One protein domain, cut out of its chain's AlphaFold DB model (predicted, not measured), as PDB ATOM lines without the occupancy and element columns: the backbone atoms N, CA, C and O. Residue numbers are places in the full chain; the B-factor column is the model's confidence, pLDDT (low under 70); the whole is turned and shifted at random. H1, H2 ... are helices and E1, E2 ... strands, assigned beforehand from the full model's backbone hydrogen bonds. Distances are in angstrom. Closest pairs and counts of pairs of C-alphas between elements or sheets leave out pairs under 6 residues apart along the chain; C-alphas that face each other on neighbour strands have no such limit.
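AT A GLANCE: This is residues 259 to 376 of the 419 residues of the protein "LacI family transcriptional regulator" of Verrucomicrobiales bacterium (UniProt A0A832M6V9). A small, twisted sheet of four parallel strands forms the core between helices: H1 and H2 cover one face, side by side, and H3 covers the opposite face. The short H4 only grazes the sheet, and E5 lies beyond E4, at that edge of the sheet. The printed part has 118 residues with four named helices and five named strands, in the order H1 E1 H2 E2 H3 E3 H4 E4 E5; the sheet's order is E2 E1 E3 E4, and the class is mixed, helices and strands. It is compact, with a radius of gyration of the C-alphas of 13.3 A, and rounded, spanning 33 by 31 by 28 A.

IN THESE COORDINATES: Find C-alpha 274 at (-23.243, -5.720, 12.019); from there E1, residues 274 to 280, runs 19.5 A. Beside it look for E2, residues 311 to 314, and E3, residues 337 to 340, then E4, residues 360 to 362. H1, residues 259 to 268, starts with C-alpha 259 at (-34.624, -4.832, 25.231) and runs 14.7 A. H2, residues 286 to 301, runs 23.0 A and H3, residues 319 to 333, runs 20.9 A. H4 is residues 343 to 346; E5, residues 372 to 375, ends with C-alpha 375 at (-40.824, 2.657, 15.566).

HOW THE PARTS SIT: Look first at E1, whose pairing is staggered: residues 277 to 280 pair with E2, where N 313 and O 278 are 2.8 A apart, and residues 274 to 277 with E3, where N 277 and O 339 are 2.8 A apart. Between E3 and E4, N 361 and O 338 are 2.8 A apart. E1, H2, E2 and E3, H4, E4 are strand-helix-strand units, parallel neighbour strands with a helix between, and E2, H3, E3 is a split one, with E1 between its strands; each crossover is right-handed. H2 lies over E1 at a height over the sheet of 9.9 A, H1 over E3 at 9.6 A, and on the opposite face H3 over E2 and E1 at 9.5 A. H1 and H2 touch, closest at the C-alphas of Ala 259 and Ala 290, 5.0 A, the same way at a tilt of 36 degrees, only just steep. H1 and H3 are apart. E5 pairs with no named strand; its closest C-alpha to E4 is Gly 373, 4.2 A from that of Ala 362. Every O i to N i+4 pair is within hydrogen-bond range in H2 and H3, 5 of 6 in H1; H4 is too short for one.

THE WHOLE: The C-alphas farthest apart, of Arg 304 and Gln 368, are 36.8 A apart. The printed part has no cut. The one long link, H4 to E4, is residues 347 to 359. Mean pLDDT of the printed part is 90.1; look for values under 70 at residues 366 to 370.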
ATOM      1  N   ALA A 259     -35.249  -3.537  25.486       95.69
ATOM      2  CA  ALA A 259     -34.624  -4.832  25.231       95.69
ATOM      3  C   ALA A 259     -35.234  -5.504  23.995       95.69
ATOM      4  O   ALA A 259     -34.508  -5.985  23.122       95.69
ATOM      5  N   GLN A 260     -36.566  -5.508  23.885       95.62
ATOM      6  CA  GLN A 260     -37.254  -6.030  22.708       95.62
ATOM      7  C   GLN A 260     -36.961  -5.199  21.457       95.62
ATOM      8  O   GLN A 260     -36.788  -5.783  20.390       95.62
ATOM      9  N   ALA A 261     -36.855  -3.874  21.583       94.62
ATOM     10  CA  ALA A 261     -36.416  -2.989  20.506       94.62
ATOM     11  C   ALA A 261     -35.034  -3.366  19.990       94.62
ATOM     12  O   ALA A 261     -34.879  -3.604  18.793       94.62
ATOM     13  N   MET A 262     -34.058  -3.512  20.889       97.12
ATOM     14  CA  MET A 262     -32.716  -3.919  20.494       97.12
ATOM     15  C   MET A 262     -32.719  -5.296  19.827       97.12
ATOM     16  O   MET A 262     -32.188  -5.446  18.730       97.12
ATOM     17  N   ARG A 263     -33.382  -6.289  20.434       96.81
ATOM     18  CA  ARG A 263     -33.484  -7.642  19.866       96.81
ATOM     19  C   ARG A 263     -34.093  -7.618  18.465       96.81
ATOM     20  O   ARG A 263     -33.510  -8.181  17.550       96.81
ATOM     21  N   ARG A 264     -35.211  -6.910  18.282       95.75
ATOM     22  CA  ARG A 264     -35.916  -6.832  16.997       95.75
ATOM     23  C   ARG A 264     -35.045  -6.249  15.884       95.75
ATOM     24  O   ARG A 264     -35.139  -6.725  14.755       95.75
ATOM     25  N   VAL A 265     -34.236  -5.229  16.187       95.88
ATOM     26  CA  VAL A 265     -33.305  -4.637  15.214       95.88
ATOM     27  C   VAL A 265     -32.135  -5.575  14.922       95.88
ATOM     28  O   VAL A 265     -31.749  -5.735  13.767       95.88
ATOM     29  N   LEU A 266     -31.586  -6.233  15.943       96.75
ATOM     30  CA  LEU A 266     -30.504  -7.199  15.760       96.75
ATOM     31  C   LEU A 266     -30.945  -8.442  14.982       96.75
ATOM     32  O   LEU A 266     -30.138  -8.984  14.231       96.75
ATOM     33  N   ASP A 267     -32.212  -8.851  15.095       95.38
ATOM     34  CA  ASP A 267     -32.801  -9.927  14.289       95.38
ATOM     35  C   ASP A 267     -32.720  -9.622  12.779       95.38
ATOM     36  O   ASP A 267     -32.507 -10.519  11.970       95.38
ATOM     37  N   GLU A 268     -32.787  -8.346  12.393       94.94
ATOM     38  CA  GLU A 268     -32.676  -7.895  10.990       94.94
ATOM     39  C   GLU A 268     -31.228  -7.770  10.524       94.94
ATOM     40  O   GLU A 268     -30.935  -7.768   9.327       94.94
ATOM     41  N   ALA A 269     -30.311  -7.669  11.480       95.00
ATOM     42  CA  ALA A 269     -28.882  -7.669  11.240       95.00
ATOM     43  C   ALA A 269     -28.290  -9.092  11.218       95.00
ATOM     44  O   ALA A 269     -27.098  -9.251  10.945       95.00
ATOM     45  N   GLN A 270     -29.091 -10.130  11.502       93.50
ATOM     46  CA  GLN A 270     -28.621 -11.514  11.579       93.50
ATOM     47  C   GLN A 270     -27.959 -11.967  10.280       93.50
ATOM     48  O   GLN A 270     -28.398 -11.662   9.174       93.50
ATOM     49  N   GLY A 271     -26.869 -12.716  10.427       92.56
ATOM     50  CA  GLY A 271     -26.083 -13.210   9.298       92.56
ATOM     51  C   GLY A 271     -25.202 -12.155   8.619       92.56
ATOM     52  O   GLY A 271     -24.323 -12.539   7.850       92.56
ATOM     53  N   ARG A 272     -25.369 -10.866   8.939       94.94
ATOM     54  CA  ARG A 272     -24.549  -9.759   8.435       94.94
ATOM     55  C   ARG A 272     -23.496  -9.370   9.461       94.94
ATOM     56  O   ARG A 272     -23.650  -9.580  10.665       94.94
ATOM     57  N   ARG A 273     -22.405  -8.773   8.997       97.00
ATOM     58  CA  ARG A 273     -21.355  -8.242   9.869       97.00
ATOM     59  C   ARG A 273     -21.775  -6.882  10.431       97.00
ATOM     60  O   ARG A 273     -21.370  -5.837   9.923       97.00
ATOM     61  N   ALA A 274     -22.638  -6.912  11.443       97.31
ATOM     62  CA  ALA A 274     -23.243  -5.720  12.019       97.31
ATOM     63  C   ALA A 274     -22.341  -5.043  13.048       97.31
ATOM     64  O   ALA A 274     -21.815  -5.687  13.953       97.31
ATOM     65  N   GLY A 275     -22.218  -3.728  12.932       97.00
ATOM     66  CA  GLY A 275     -21.656  -2.872  13.955       97.00
ATOM     67  C   GLY A 275     -22.769  -2.187  14.749       97.00
ATOM     68  O   GLY A 275     -23.751  -1.726  14.174       97.00
ATOM     69  N   VAL A 276     -22.627  -2.127  16.070       97.94
ATOM     70  CA  VAL A 276     -23.632  -1.549  16.970       97.94
ATOM     71  C   VAL A 276     -23.065  -0.292  17.618       97.94
ATOM     72  O   VAL A 276     -21.985  -0.343  18.207       97.94
ATOM     73  N   VAL A 277     -23.813   0.807  17.535       96.56
ATOM     74  CA  VAL A 277     -23.448   2.119  18.076       96.56
ATOM     75  C   VAL A 277     -24.527   2.572  19.055       96.56
ATOM     76  O   VAL A 277     -25.673   2.804  18.666       96.56
ATOM     77  N   LEU A 278     -24.173   2.697  20.334       94.50
ATOM     78  CA  LEU A 278     -25.087   3.120  21.399       94.50
ATOM     79  C   LEU A 278     -24.578   4.393  22.066       94.50
ATOM     80  O   LEU A 278     -23.374   4.582  22.205       94.50
ATOM     81  N   HIS A 279     -25.510   5.230  22.515       88.62
ATOM     82  CA  HIS A 279     -25.213   6.394  23.345       88.62
ATOM     83  C   HIS A 279     -25.674   6.105  24.771       88.62
ATOM     84  O   HIS A 279     -26.735   5.510  24.967       88.62
ATOM     85  N   ARG A 280     -24.871   6.503  25.754       83.75
ATOM     86  CA  ARG A 280     -25.140   6.340  27.182       83.75
ATOM     87  C   ARG A 280     -25.378   7.692  27.824       83.75
ATOM     88  O   ARG A 280     -24.652   8.651  27.555       83.75
ATOM     89  N   HIS A 281     -26.342   7.742  28.730       83.56
ATOM     90  CA  HIS A 281     -26.488   8.882  29.620       83.56
ATOM     91  C   HIS A 281     -25.347   8.888  30.647       83.56
ATOM     92  O   HIS A 281     -24.828   7.834  31.021       83.56
ATOM     93  N   ALA A 282     -24.960  10.078  31.119       79.25
ATOM     94  CA  ALA A 282     -23.932  10.222  32.155       79.25
ATOM     95  C   ALA A 282     -24.298   9.447  33.433       79.25
ATOM     96  O   ALA A 282     -23.441   8.831  34.064       79.25
ATOM     97  N   VAL A 283     -25.593   9.432  33.769       79.31
ATOM     98  CA  VAL A 283     -26.180   8.515  34.749       79.31
ATOM     99  C   VAL A 283     -26.944   7.439  33.976       79.31
ATOM    100  O   VAL A 283     -27.924   7.785  33.313       79.31
ATOM    101  N   PRO A 284     -26.532   6.159  34.036       80.38
ATOM    102  CA  PRO A 284     -27.165   5.104  33.256       80.38
ATOM    103  C   PRO A 284     -28.662   4.981  33.540       80.38
ATOM    104  O   PRO A 284     -29.087   4.870  34.693       80.38
ATOM    105  N   LEU A 285     -29.462   4.945  32.477       85.44
ATOM    106  CA  LEU A 285     -30.887   4.639  32.571       85.44
ATOM    107  C   LEU A 285     -31.129   3.137  32.434       85.44
ATOM    108  O   LEU A 285     -30.335   2.412  31.831       85.44
ATOM    109  N   ALA A 286     -32.276   2.664  32.927       87.44
ATOM    110  CA  ALA A 286     -32.675   1.263  32.763       87.44
ATOM    111  C   ALA A 286     -32.666   0.829  31.284       87.44
ATOM    112  O   ALA A 286     -32.315  -0.305  30.957       87.44
ATOM    113  N   ASP A 287     -33.033   1.745  30.388       88.62
ATOM    114  CA  ASP A 287     -33.131   1.475  28.957       88.62
ATOM    115  C   ASP A 287     -31.750   1.430  28.273       88.62
ATOM    116  O   ASP A 287     -31.594   0.720  27.278       88.62
ATOM    117  N   ASP A 288     -30.742   2.131  28.810       89.12
ATOM    118  CA  ASP A 288     -29.350   2.051  28.341       89.12
ATOM    119  C   ASP A 288     -28.791   0.657  28.643       89.12
ATOM    120  O   ASP A 288     -28.288  -0.032  27.753       89.12
ATOM    121  N   ILE A 289     -28.972   0.209  29.892       92.06
ATOM    122  CA  ILE A 289     -28.535  -1.110  30.365       92.06
ATOM    123  C   ILE A 289     -29.227  -2.220  29.572       92.06
ATOM    124  O   ILE A 289     -28.574  -3.169  29.141       92.06
ATOM    125  N   ALA A 290     -30.537  -2.097  29.347       94.00
ATOM    126  CA  ALA A 290     -31.308  -3.081  28.598       94.00
ATOM    127  C   ALA A 290     -30.798  -3.242  27.155       94.00
ATOM    128  O   ALA A 290     -30.570  -4.369  26.709       94.00
ATOM    129  N   ARG A 291     -30.583  -2.135  26.428       94.50
ATOM    130  CA  ARG A 291     -30.067  -2.185  25.047       94.50
ATOM    131  C   ARG A 291     -28.656  -2.742  25.003       94.50
ATOM    132  O   ARG A 291     -28.375  -3.635  24.210       94.50
ATOM    133  N   GLU A 292     -27.778  -2.235  25.859       95.62
ATOM    134  CA  GLU A 292     -26.386  -2.661  25.872       95.62
ATOM    135  C   GLU A 292     -26.242  -4.137  26.254       95.62
ATOM    136  O   GLU A 292     -25.492  -4.863  25.602       95.62
ATOM    137  N   GLY A 293     -26.983  -4.602  27.261       96.94
ATOM    138  CA  GLY A 293     -26.979  -6.002  27.674       96.94
ATOM    139  C   GLY A 293     -27.374  -6.934  26.528       96.94
ATOM    140  O   GLY A 293     -26.650  -7.881  26.225       96.94
ATOM    141  N   VAL A 294     -28.470  -6.620  25.825       98.06
ATOM    142  CA  VAL A 294     -28.901  -7.385  24.641       98.06
ATOM    143  C   VAL A 294     -27.841  -7.342  23.537       98.06
ATOM    144  O   VAL A 294     -27.509  -8.379  22.966       98.06
ATOM    145  N   ALA A 295     -27.277  -6.166  23.260       97.88
ATOM    146  CA  ALA A 295     -26.264  -5.978  22.226       97.88
ATOM    147  C   ALA A 295     -24.988  -6.793  22.481       97.88
ATOM    148  O   ALA A 295     -24.450  -7.403  21.557       97.88
ATOM    149  N   ARG A 296     -24.510  -6.823  23.730       97.06
ATOM    150  CA  ARG A 296     -23.315  -7.580  24.125       97.06
ATOM    151  C   ARG A 296     -23.527  -9.079  23.983       97.06
ATOM    152  O   ARG A 296     -22.727  -9.733  23.318       97.06
ATOM    153  N   VAL A 297     -24.631  -9.598  24.525       97.44
ATOM    154  CA  VAL A 297     -24.980 -11.023  24.413       97.44
ATOM    155  C   VAL A 297     -25.100 -11.432  22.945       97.44
ATOM    156  O   VAL A 297     -24.547 -12.450  22.534       97.44
ATOM    157  N   TRP A 298     -25.768 -10.617  22.126       97.31
ATOM    158  CA  TRP A 298     -25.886 -10.872  20.692       97.31
ATOM    159  C   TRP A 298     -24.526 -10.873  19.978       97.31
ATOM    160  O   TRP A 298     -24.263 -11.760  19.165       97.31
ATOM    161  N   ALA A 299     -23.646  -9.915  20.288       95.12
ATOM    162  CA  ALA A 299     -22.321  -9.811  19.675       95.12
ATOM    163  C   ALA A 299     -21.426 -11.011  20.026       95.12
ATOM    164  O   ALA A 299     -20.692 -11.515  19.174       95.12
ATOM    165  N   GLU A 300     -21.510 -11.514  21.259       94.25
ATOM    166  CA  GLU A 300     -20.790 -12.711  21.705       94.25
ATOM    167  C   GLU A 300     -21.255 -13.981  20.984       94.25
ATOM    168  O   GLU A 300     -20.453 -14.887  20.753       94.25
ATOM    169  N   GLN A 301     -22.515 -14.034  20.555       94.06
ATOM    170  CA  GLN A 301     -23.063 -15.157  19.791       94.06
ATOM    171  C   GLN A 301     -22.636 -15.152  18.314       94.06
ATOM    172  O   GLN A 301     -22.751 -16.177  17.643       94.06
ATOM    173  N   GLN A 302     -22.095 -14.043  17.798       95.00
ATOM    174  CA  GLN A 302     -21.659 -13.975  16.403       95.00
ATOM    175  C   GLN A 302     -20.374 -14.789  16.157       95.00
ATOM    176  O   GLN A 302     -19.502 -14.855  17.034       95.00
ATOM    177  N   PRO A 303     -20.177 -15.358  14.950       95.69
ATOM    178  CA  PRO A 303     -18.898 -15.941  14.548       95.69
ATOM    179  C   PRO A 303     -17.765 -14.917  14.643       95.69
ATOM    180  O   PRO A 303     -17.963 -13.751  14.306       95.69
ATOM    181  N   ARG A 304     -16.550 -15.339  15.029       93.94
ATOM    182  CA  ARG A 304     -15.395 -14.428  15.199       93.94
ATOM    183  C   ARG A 304     -15.133 -13.535  13.979       93.94
ATOM    184  O   ARG A 304     -14.804 -12.371  14.162       93.94
ATOM    185  N   SER A 305     -15.337 -14.043  12.762       93.94
ATOM    186  CA  SER A 305     -15.185 -13.279  11.511       93.94
ATOM    187  C   SER A 305     -16.198 -12.136  11.350       93.94
ATOM    188  O   SER A 305     -15.919 -11.156  10.661       93.94
ATOM    189  N   ARG A 306     -17.362 -12.233  12.001       95.12
ATOM    190  CA  ARG A 306     -18.455 -11.251  11.948       95.12
ATOM    191  C   ARG A 306     -18.578 -10.395  13.207       95.12
ATOM    192  O   ARG A 306     -19.398  -9.484  13.232       95.12
ATOM    193  N   ARG A 307     -17.772 -10.649  14.241       95.25
ATOM    194  CA  ARG A 307     -17.788  -9.841  15.466       95.25
ATOM    195  C   ARG A 307     -17.243  -8.443  15.191       95.25
ATOM    196  O   ARG A 307     -16.111  -8.285  14.738       95.25
ATOM    197  N   VAL A 308     -18.045  -7.439  15.526       97.12
ATOM    198  CA  VAL A 308     -17.650  -6.030  15.551       97.12
ATOM    199  C   VAL A 308     -17.821  -5.529  16.988       97.12
ATOM    200  O   VAL A 308     -18.906  -5.692  17.547       97.12
ATOM    201  N   PRO A 309     -16.782  -4.955  17.619       96.69
ATOM    202  CA  PRO A 309     -16.923  -4.356  18.944       96.69
ATOM    203  C   PRO A 309     -17.961  -3.231  18.935       96.69
ATOM    204  O   PRO A 309     -17.961  -2.413  18.018       96.69
ATOM    205  N   LEU A 310     -18.812  -3.172  19.962       97.81
ATOM    206  CA  LEU A 310     -19.764  -2.071  20.135       97.81
ATOM    207  C   LEU A 310     -19.001  -0.740  20.226       97.81
ATOM    208  O   LEU A 310     -17.999  -0.656  20.937       97.81
ATOM    209  N   LEU A 311     -19.509   0.294  19.557       97.25
ATOM    210  CA  LEU A 311     -19.122   1.678  19.811       97.25
ATOM    211  C   LEU A 311     -20.087   2.260  20.848       97.25
ATOM    212  O   LEU A 311     -21.303   2.225  20.663       97.25
ATOM    213  N   LEU A 312     -19.542   2.748  21.958       94.69
ATOM    214  CA  LEU A 312     -20.311   3.278  23.079       94.69
ATOM    215  C   LEU A 312     -19.919   4.736  23.276       94.69
ATOM    216  O   LEU A 312     -18.805   5.016  23.710       94.69
ATOM    217  N   GLU A 313     -20.836   5.638  22.957       91.50
ATOM    218  CA  GLU A 313     -20.643   7.080  23.075       91.50
ATOM    219  C   GLU A 313     -21.326   7.621  24.329       91.50
ATOM    220  O   GLU A 313     -22.353   7.105  24.775       91.50
ATOM    221  N   ALA A 314     -20.759   8.671  24.916       86.62
ATOM    222  CA  ALA A 314     -21.452   9.437  25.944       86.62
ATOM    223  C   ALA A 314     -22.355  10.467  25.260       86.62
ATOM    224  O   ALA A 314     -21.910  11.184  24.369       86.62
ATOM    225  N   PHE A 315     -23.613  10.565  25.691       78.88
ATOM    226  CA  PHE A 315     -24.601  11.451  25.064       78.88
ATOM    227  C   PHE A 315     -24.182  12.932  25.081       78.88
ATOM    228  O   PHE A 315     -24.570  13.694  24.206       78.88
ATOM    229  N   ASN A 316     -23.376  13.330  26.065       79.94
ATOM    230  CA  ASN A 316     -22.872  14.688  26.262       79.94
ATOM    231  C   ASN A 316     -21.408  14.880  25.824       79.94
ATOM    232  O   ASN A 316     -20.797  15.878  26.197       79.94
ATOM    233  N   ALA A 317     -20.811  13.923  25.107       85.06
ATOM    234  CA  ALA A 317     -19.466  14.120  24.574       85.06
ATOM    235  C   ALA A 317     -19.469  15.195  23.469       85.06
ATOM    236  O   ALA A 317     -20.463  15.305  22.744       85.06
ATOM    237  N   PRO A 318     -18.364  15.941  23.276       88.75
ATOM    238  CA  PRO A 318     -18.254  16.897  22.178       88.75
ATOM    239  C   PRO A 318     -18.537  16.238  20.825       88.75
ATOM    240  O   PRO A 318     -18.108  15.109  20.578       88.75
ATOM    241  N   TRP A 319     -19.255  16.938  19.946       85.38
ATOM    242  CA  TRP A 319     -19.671  16.397  18.649       85.38
ATOM    243  C   TRP A 319     -18.486  15.904  17.810       85.38
ATOM    244  O   TRP A 319     -18.497  14.768  17.334       85.38
ATOM    245  N   ASP A 320     -17.442  16.723  17.687       88.88
ATOM    246  CA  ASP A 320     -16.257  16.411  16.879       88.88
ATOM    247  C   ASP A 320     -15.528  15.165  17.393       88.88
ATOM    248  O   ASP A 320     -15.076  14.324  16.614       88.88
ATOM    249  N   ASP A 321     -15.481  14.991  18.713       91.69
ATOM    250  CA  ASP A 321     -14.901  13.814  19.352       91.69
ATOM    251  C   ASP A 321     -15.691  12.540  19.018       91.69
ATOM    252  O   ASP A 321     -15.096  11.507  18.695       91.69
ATOM    253  N   GLN A 322     -17.025  12.609  19.076       91.19
ATOM    254  CA  GLN A 322     -17.900  11.495  18.690       91.19
ATOM    255  C   GLN A 322     -17.759  11.177  17.195       91.19
ATOM    256  O   GLN A 322     -17.664  10.011  16.807       91.19
ATOM    257  N   GLN A 323     -17.688  12.206  16.347       91.69
ATOM    258  CA  GLN A 323     -17.507  12.058  14.905       91.69
ATOM    259  C   GLN A 323     -16.154  11.411  14.569       91.69
ATOM    260  O   GLN A 323     -16.098  10.502  13.737       91.69
ATOM    261  N   ASN A 324     -15.072  11.818  15.236       92.75
ATOM    262  CA  ASN A 324     -13.745  11.233  15.048       92.75
ATOM    263  C   ASN A 324     -13.707   9.759  15.480       92.75
ATOM    264  O   ASN A 324     -13.257   8.906  14.711       92.75
ATOM    265  N   ARG A 325     -14.259   9.423  16.654       95.06
ATOM    266  CA  ARG A 325     -14.340   8.028  17.125       95.06
ATOM    267  C   ARG A 325     -15.180   7.145  16.212       95.06
ATOM    268  O   ARG A 325     -14.764   6.027  15.901       95.06
ATOM    269  N   MET A 326     -16.328   7.642  15.749       94.88
ATOM    270  CA  MET A 326     -17.162   6.945  14.771       94.88
ATOM    271  C   MET A 326     -16.381   6.663  13.485       94.88
ATOM    272  O   MET A 326     -16.365   5.528  13.005       94.88
ATOM    273  N   ARG A 327     -15.687   7.673  12.952       94.44
ATOM    274  CA  ARG A 327     -14.879   7.553  11.734       94.44
ATOM    275  C   ARG A 327     -13.802   6.480  11.868       94.44
ATOM    276  O   ARG A 327     -13.695   5.595  11.017       94.44
ATOM    277  N   ASP A 328     -13.029   6.524  12.948       95.25
ATOM    278  CA  ASP A 328     -11.954   5.564  13.200       95.25
ATOM    279  C   ASP A 328     -12.494   4.145  13.380       95.25
ATOM    280  O   ASP A 328     -11.932   3.176  12.856       95.25
ATOM    281  N   TRP A 329     -13.628   4.012  14.068       97.38
ATOM    282  CA  TRP A 329     -14.307   2.739  14.253       97.38
ATOM    283  C   TRP A 329     -14.820   2.161  12.922       97.38
ATOM    284  O   TRP A 329     -14.596   0.979  12.645       97.38
ATOM    285  N   LEU A 330     -15.421   2.979  12.050       96.69
ATOM    286  CA  LEU A 330     -15.873   2.556  10.719       96.69
ATOM    287  C   LEU A 330     -14.703   2.144   9.820       96.69
ATOM    288  O   LEU A 330     -14.769   1.085   9.191       96.69
ATOM    289  N   LYS A 331     -13.607   2.913   9.807       95.62
ATOM    290  CA  LYS A 331     -12.386   2.579   9.052       95.62
ATOM    291  C   LYS A 331     -11.779   1.256   9.495       95.62
ATOM    292  O   LYS A 331     -11.418   0.429   8.652       95.62
ATOM    293  N   LYS A 332     -11.656   1.071  10.813       96.75
ATOM    294  CA  LYS A 332     -11.016  -0.097  11.422       96.75
ATOM    295  C   LYS A 332     -11.855  -1.350  11.248       96.75
ATOM    296  O   LYS A 332     -11.330  -2.393  10.867       96.75
ATOM    297  N   TYR A 333     -13.145  -1.262  11.561       96.19
ATOM    298  CA  TYR A 333     -13.985  -2.443  11.619       96.19
ATOM    299  C   TYR A 333     -14.768  -2.681  10.347       96.19
ATOM    300  O   TYR A 333     -15.012  -3.843  10.091       96.19
ATOM    301  N   ARG A 334     -15.112  -1.688   9.522       95.19
ATOM    302  CA  ARG A 334     -15.827  -1.862   8.237       95.19
ATOM    303  C   ARG A 334     -17.096  -2.732   8.336       95.19
ATOM    304  O   ARG A 334     -17.155  -3.792   7.708       95.19
ATOM    305  N   PRO A 335     -18.083  -2.373   9.174       96.50
ATOM    306  CA  PRO A 335     -19.314  -3.151   9.293       96.50
ATOM    307  C   PRO A 335     -20.142  -3.114   7.995       96.50
ATOM    308  O   PRO A 335     -20.178  -2.106   7.290       96.50
ATOM    309  N   GLU A 336     -20.845  -4.202   7.686       96.19
ATOM    310  CA  GLU A 336     -21.787  -4.265   6.557       96.19
ATOM    311  C   GLU A 336     -23.051  -3.451   6.845       96.19
ATOM    312  O   GLU A 336     -23.568  -2.780   5.951       96.19
ATOM    313  N   VAL A 337     -23.512  -3.484   8.100       95.88
ATOM    314  CA  VAL A 337     -24.621  -2.672   8.617       95.88
ATOM    315  C   VAL A 337     -24.274  -2.012   9.924       95.88
ATOM    316  O   VAL A 337     -23.526  -2.572  10.722       95.88
ATOM    317  N   VAL A 338     -24.887  -0.863  10.168       96.19
ATOM    318  CA  VAL A 338     -24.791  -0.149  11.433       96.19
ATOM    319  C   VAL A 338     -26.158  -0.116  12.100       96.19
ATOM    320  O   VAL A 338     -27.145   0.302  11.504       96.19
ATOM    321  N   VAL A 339     -26.203  -0.567  13.348       96.38
ATOM    322  CA  VAL A 339     -27.368  -0.494  14.231       96.38
ATOM    323  C   VAL A 339     -27.145   0.649  15.213       96.38
ATOM    324  O   VAL A 339     -26.124   0.664  15.899       96.38
ATOM    325  N   GLY A 340     -28.083   1.589  15.320       93.62
ATOM    326  CA  GLY A 340     -27.941   2.708  16.251       93.62
ATOM    327  C   GLY A 340     -29.131   3.661  16.273       93.62
ATOM    328  O   GLY A 340     -30.141   3.449  15.605       93.62
ATOM    329  N   PHE A 341     -29.022   4.733  17.053       89.00
ATOM    330  CA  PHE A 341     -29.938   5.878  16.972       89.00
ATOM    331  C   PHE A 341     -29.574   6.776  15.785       89.00
ATOM    332  O   PHE A 341     -28.434   6.745  15.328       89.00
ATOM    333  N   SER A 342     -30.504   7.606  15.308       80.44
ATOM    334  CA  SER A 342     -30.298   8.487  14.141       80.44
ATOM    335  C   SER A 342     -29.054   9.381  14.238       80.44
ATOM    336  O   SER A 342     -28.433   9.665  13.219       80.44
ATOM    337  N   VAL A 343     -28.630   9.751  15.450       79.75
ATOM    338  CA  VAL A 343     -27.361  10.457  15.698       79.75
ATOM    339  C   VAL A 343     -26.145   9.754  15.090       79.75
ATOM    340  O   VAL A 343     -25.276  10.424  14.545       79.75
ATOM    341  N   ALA A 344     -26.116   8.420  15.052       81.25
ATOM    342  CA  ALA A 344     -25.027   7.672  14.430       81.25
ATOM    343  C   ALA A 344     -24.879   7.978  12.927       81.25
ATOM    344  O   ALA A 344     -23.758   8.073  12.441       81.25
ATOM    345  N   LEU A 345     -25.983   8.179  12.199       81.81
ATOM    346  CA  LEU A 345     -25.923   8.607  10.797       81.81
ATOM    347  C   LEU A 345     -25.325  10.008  10.682       81.81
ATOM    348  O   LEU A 345     -24.402  10.223   9.897       81.81
ATOM    349  N   PHE A 346     -25.818  10.944  11.497       82.19
ATOM    350  CA  PHE A 346     -25.380  12.339  11.466       82.19
ATOM    351  C   PHE A 346     -23.893  12.507  11.777       82.19
ATOM    352  O   PHE A 346     -23.241  13.335  11.151       82.19
ATOM    353  N   LEU A 347     -23.328  11.681  12.663       84.25
ATOM    354  CA  LEU A 347     -21.888  11.682  12.941       84.25
ATOM    355  C   LEU A 347     -21.039  11.385  11.694       84.25
ATOM    356  O   LEU A 347     -19.871  11.756  11.647       84.25
ATOM    357  N   THR A 348     -21.606  10.739  10.674       83.56
ATOM    358  CA  THR A 348     -20.883  10.347   9.454       83.56
ATOM    359  C   THR A 348     -21.184  11.223   8.239       83.56
ATOM    360  O   THR A 348     -20.506  11.085   7.223       83.56
ATOM    361  N   GLN A 349     -22.160  12.133   8.329       83.06
ATOM    362  CA  GLN A 349     -22.565  12.975   7.200       83.06
ATOM    363  C   GLN A 349     -21.419  13.859   6.710       83.06
ATOM    364  O   GLN A 349     -20.745  14.516   7.507       83.06
ATOM    365  N   GLY A 350     -21.202  13.878   5.392       79.44
ATOM    366  CA  GLY A 350     -20.141  14.676   4.776       79.44
ATOM    367  C   GLY A 350     -18.729  14.138   5.032       79.44
ATOM    368  O   GLY A 350     -17.750  14.839   4.773       79.44
ATOM    369  N   THR A 351     -18.602  12.906   5.535       83.06
ATOM    370  CA  THR A 351     -17.315  12.220   5.709       83.06
ATOM    371  C   THR A 351     -17.140  11.111   4.664       83.06
ATOM    372  O   THR A 351     -18.130  10.575   4.172       83.06
ATOM    373  N   PRO A 352     -15.903  10.697   4.328       84.38
ATOM    374  CA  PRO A 352     -15.677   9.559   3.426       84.38
ATOM    375  C   PRO A 352     -16.277   8.234   3.928       84.38
ATOM    376  O   PRO A 352     -16.504   7.314   3.147       84.38
ATOM    377  N   GLU A 353     -16.515   8.129   5.236       89.31
ATOM    378  CA  GLU A 353     -17.103   6.977   5.913       89.31
ATOM    379  C   GLU A 353     -18.628   7.086   6.086       89.31
ATOM    380  O   GLU A 353     -19.199   6.345   6.889       89.31
ATOM    381  N   GLU A 354     -19.291   7.995   5.362       88.75
ATOM    382  CA  GLU A 354     -20.744   8.172   5.420       88.75
ATOM    383  C   GLU A 354     -21.485   6.840   5.248       88.75
ATOM    384  O   GLU A 354     -21.208   6.055   4.335       88.75
ATOM    385  N   ILE A 355     -22.410   6.559   6.169       88.12
ATOM    386  CA  ILE A 355     -23.185   5.319   6.165       88.12
ATOM    387  C   ILE A 355     -24.381   5.496   5.220       88.12
ATOM    388  O   ILE A 355     -25.266   6.302   5.518       88.12
ATOM    389  N   PRO A 356     -24.475   4.709   4.134       88.81
ATOM    390  CA  PRO A 356     -25.656   4.713   3.284       88.81
ATOM    391  C   PRO A 356     -26.902   4.286   4.059       88.81
ATOM    392  O   PRO A 356     -26.839   3.412   4.934       88.81
ATOM    393  N   LEU A 357     -28.046   4.869   3.717       85.44
ATOM    394  CA  LEU A 357     -29.288   4.682   4.460       85.44
ATOM    395  C   LEU A 357     -29.728   3.214   4.535       85.44
ATOM    396  O   LEU A 357     -30.169   2.738   5.577       85.44
ATOM    397  N   GLU A 358     -29.541   2.471   3.451       88.44
ATOM    398  CA  GLU A 358     -29.854   1.050   3.318       88.44
ATOM    399  C   GLU A 358     -28.973   0.135   4.187       88.44
ATOM    400  O   GLU A 358     -29.306  -1.033   4.429       88.44
ATOM    401  N   ARG A 359     -27.842   0.659   4.675       91.06
ATOM    402  CA  ARG A 359     -26.933  -0.021   5.607       91.06
ATOM    403  C   ARG A 359     -27.197   0.358   7.061       91.06
ATOM    404  O   ARG A 359     -26.553  -0.209   7.943       91.06
ATOM    405  N   PHE A 360     -28.138   1.258   7.329       92.44
ATOM    406  CA  PHE A 360     -28.482   1.686   8.675       92.44
ATOM    407  C   PHE A 360     -29.780   1.047   9.174       92.44
ATOM    408  O   PHE A 360     -30.789   0.994   8.472       92.44
ATOM    409  N   LEU A 361     -29.754   0.567  10.417       93.88
ATOM    410  CA  LEU A 361     -30.902   0.004  11.115       93.88
ATOM    411  C   LEU A 361     -31.164   0.811  12.395       93.88
ATOM    412  O   LEU A 361     -30.381   0.778  13.348       93.88
ATOM    413  N   ALA A 362     -32.275   1.544  12.410       91.88
ATOM    414  CA  ALA A 362     -32.596   2.494  13.463       91.88
ATOM    415  C   ALA A 362     -33.182   1.814  14.716       91.88
ATOM    416  O   ALA A 362     -34.149   1.055  14.638       91.88
ATOM    417  N   LEU A 363     -32.638   2.154  15.889       90.81
ATOM    418  CA  LEU A 363     -33.158   1.784  17.219       90.81
ATOM    419  C   LEU A 363     -34.346   2.634  17.680       90.81
ATOM    420  O   LEU A 363     -34.971   2.331  18.694       90.81
ATOM    421  N   SER A 364     -34.617   3.707  16.952       84.75
ATOM    422  CA  SER A 364     -35.828   4.509  17.032       84.75
ATOM    423  C   SER A 364     -35.956   5.224  15.692       84.75
ATOM    424  O   SER A 364     -35.071   5.990  15.301       84.75
ATOM    425  N   GLN A 365     -36.990   4.880  14.935       77.12
ATOM    426  CA  GLN A 365     -37.262   5.454  13.632       77.12
ATOM    427  C   GLN A 365     -38.135   6.692  13.793       77.12
ATOM    428  O   GLN A 365     -39.205   6.626  14.394       77.12
ATOM    429  N   ASP A 366     -37.706   7.788  13.176       67.56
ATOM    430  CA  ASP A 366     -38.592   8.895  12.846       67.56
ATOM    431  C   ASP A 366     -39.433   8.491  11.618       67.56
ATOM    432  O   ASP A 366     -38.849   8.283  10.540       67.56
ATOM    433  N   PRO A 367     -40.770   8.360  11.746       61.22
ATOM    434  CA  PRO A 367     -41.660   7.995  10.647       61.22
ATOM    435  C   PRO A 367     -41.489   8.878   9.407       61.22
ATOM    436  O   PRO A 367     -41.629   8.386   8.290       61.22
ATOM    437  N   GLN A 368     -41.130  10.154   9.587       61.28
ATOM    438  CA  GLN A 368     -40.980  11.121   8.497       61.28
ATOM    439  C   GLN A 368     -39.704  10.909   7.676       61.28
ATOM    440  O   GLN A 368     -39.593  11.416   6.563       61.28
ATOM    441  N   ARG A 369     -38.735  10.157   8.209       65.19
ATOM    442  CA  ARG A 369     -37.416   9.966   7.591       65.19
ATOM    443  C   ARG A 369     -37.252   8.627   6.878       65.19
ATOM    444  O   ARG A 369     -36.216   8.387   6.271       65.19
ATOM    445  N   GLY A 370     -38.254   7.750   6.963       68.06
ATOM    446  CA  GLY A 370     -38.312   6.528   6.162       68.06
ATOM    447  C   GLY A 370     -37.204   5.501   6.417       68.06
ATOM    448  O   GLY A 370     -36.949   4.678   5.542       68.06
ATOM    449  N   PHE A 371     -36.541   5.521   7.576       76.50
ATOM    450  CA  PHE A 371     -35.497   4.546   7.902       76.50
ATOM    451  C   PHE A 371     -36.065   3.138   8.120       76.50
ATOM    452  O   PHE A 371     -37.182   2.970   8.614       76.50
ATOM    453  N   ARG A 372     -35.251   2.112   7.849       89.06
ATOM    454  CA  ARG A 372     -35.500   0.769   8.384       89.06
ATOM    455  C   ARG A 372     -35.190   0.757   9.867       89.06
ATOM    456  O   ARG A 372     -34.111   1.184  10.276       89.06
ATOM    457  N   GLY A 373     -36.100   0.243  10.681       91.88
ATOM    458  CA  GLY A 373     -35.865   0.172  12.114       91.88
ATOM    459  C   GLY A 373     -37.123  -0.026  12.931       91.88
ATOM    460  O   GLY A 373     -38.212  -0.282  12.416       91.88
ATOM    461  N   VAL A 374     -36.956   0.095  14.240       92.06
ATOM    462  CA  VAL A 374     -38.078   0.035  15.173       92.06
ATOM    463  C   VAL A 374     -38.725   1.404  15.315       92.06
ATOM    464  O   VAL A 374     -38.037   2.401  15.508       92.06
ATOM    465  N   VAL A 375     -40.051   1.453  15.259       87.31
ATOM    466  CA  VAL A 375     -40.824   2.657  15.566       87.31
ATOM    467  C   VAL A 375     -41.328   2.543  16.992       87.31
ATOM    468  O   VAL A 375     -41.918   1.532  17.398       87.31
ATOM    469  N   GLU A 376     -41.078   3.587  17.768       86.62
ATOM    470  CA  GLU A 376     -41.689   3.733  19.078       86.62
ATOM    471  C   GLU A 376     -43.177   4.063  18.935       86.62
ATOM    472  O   GLU A 376     -43.611   4.638  17.943       86.62
TER     473      GLU A 376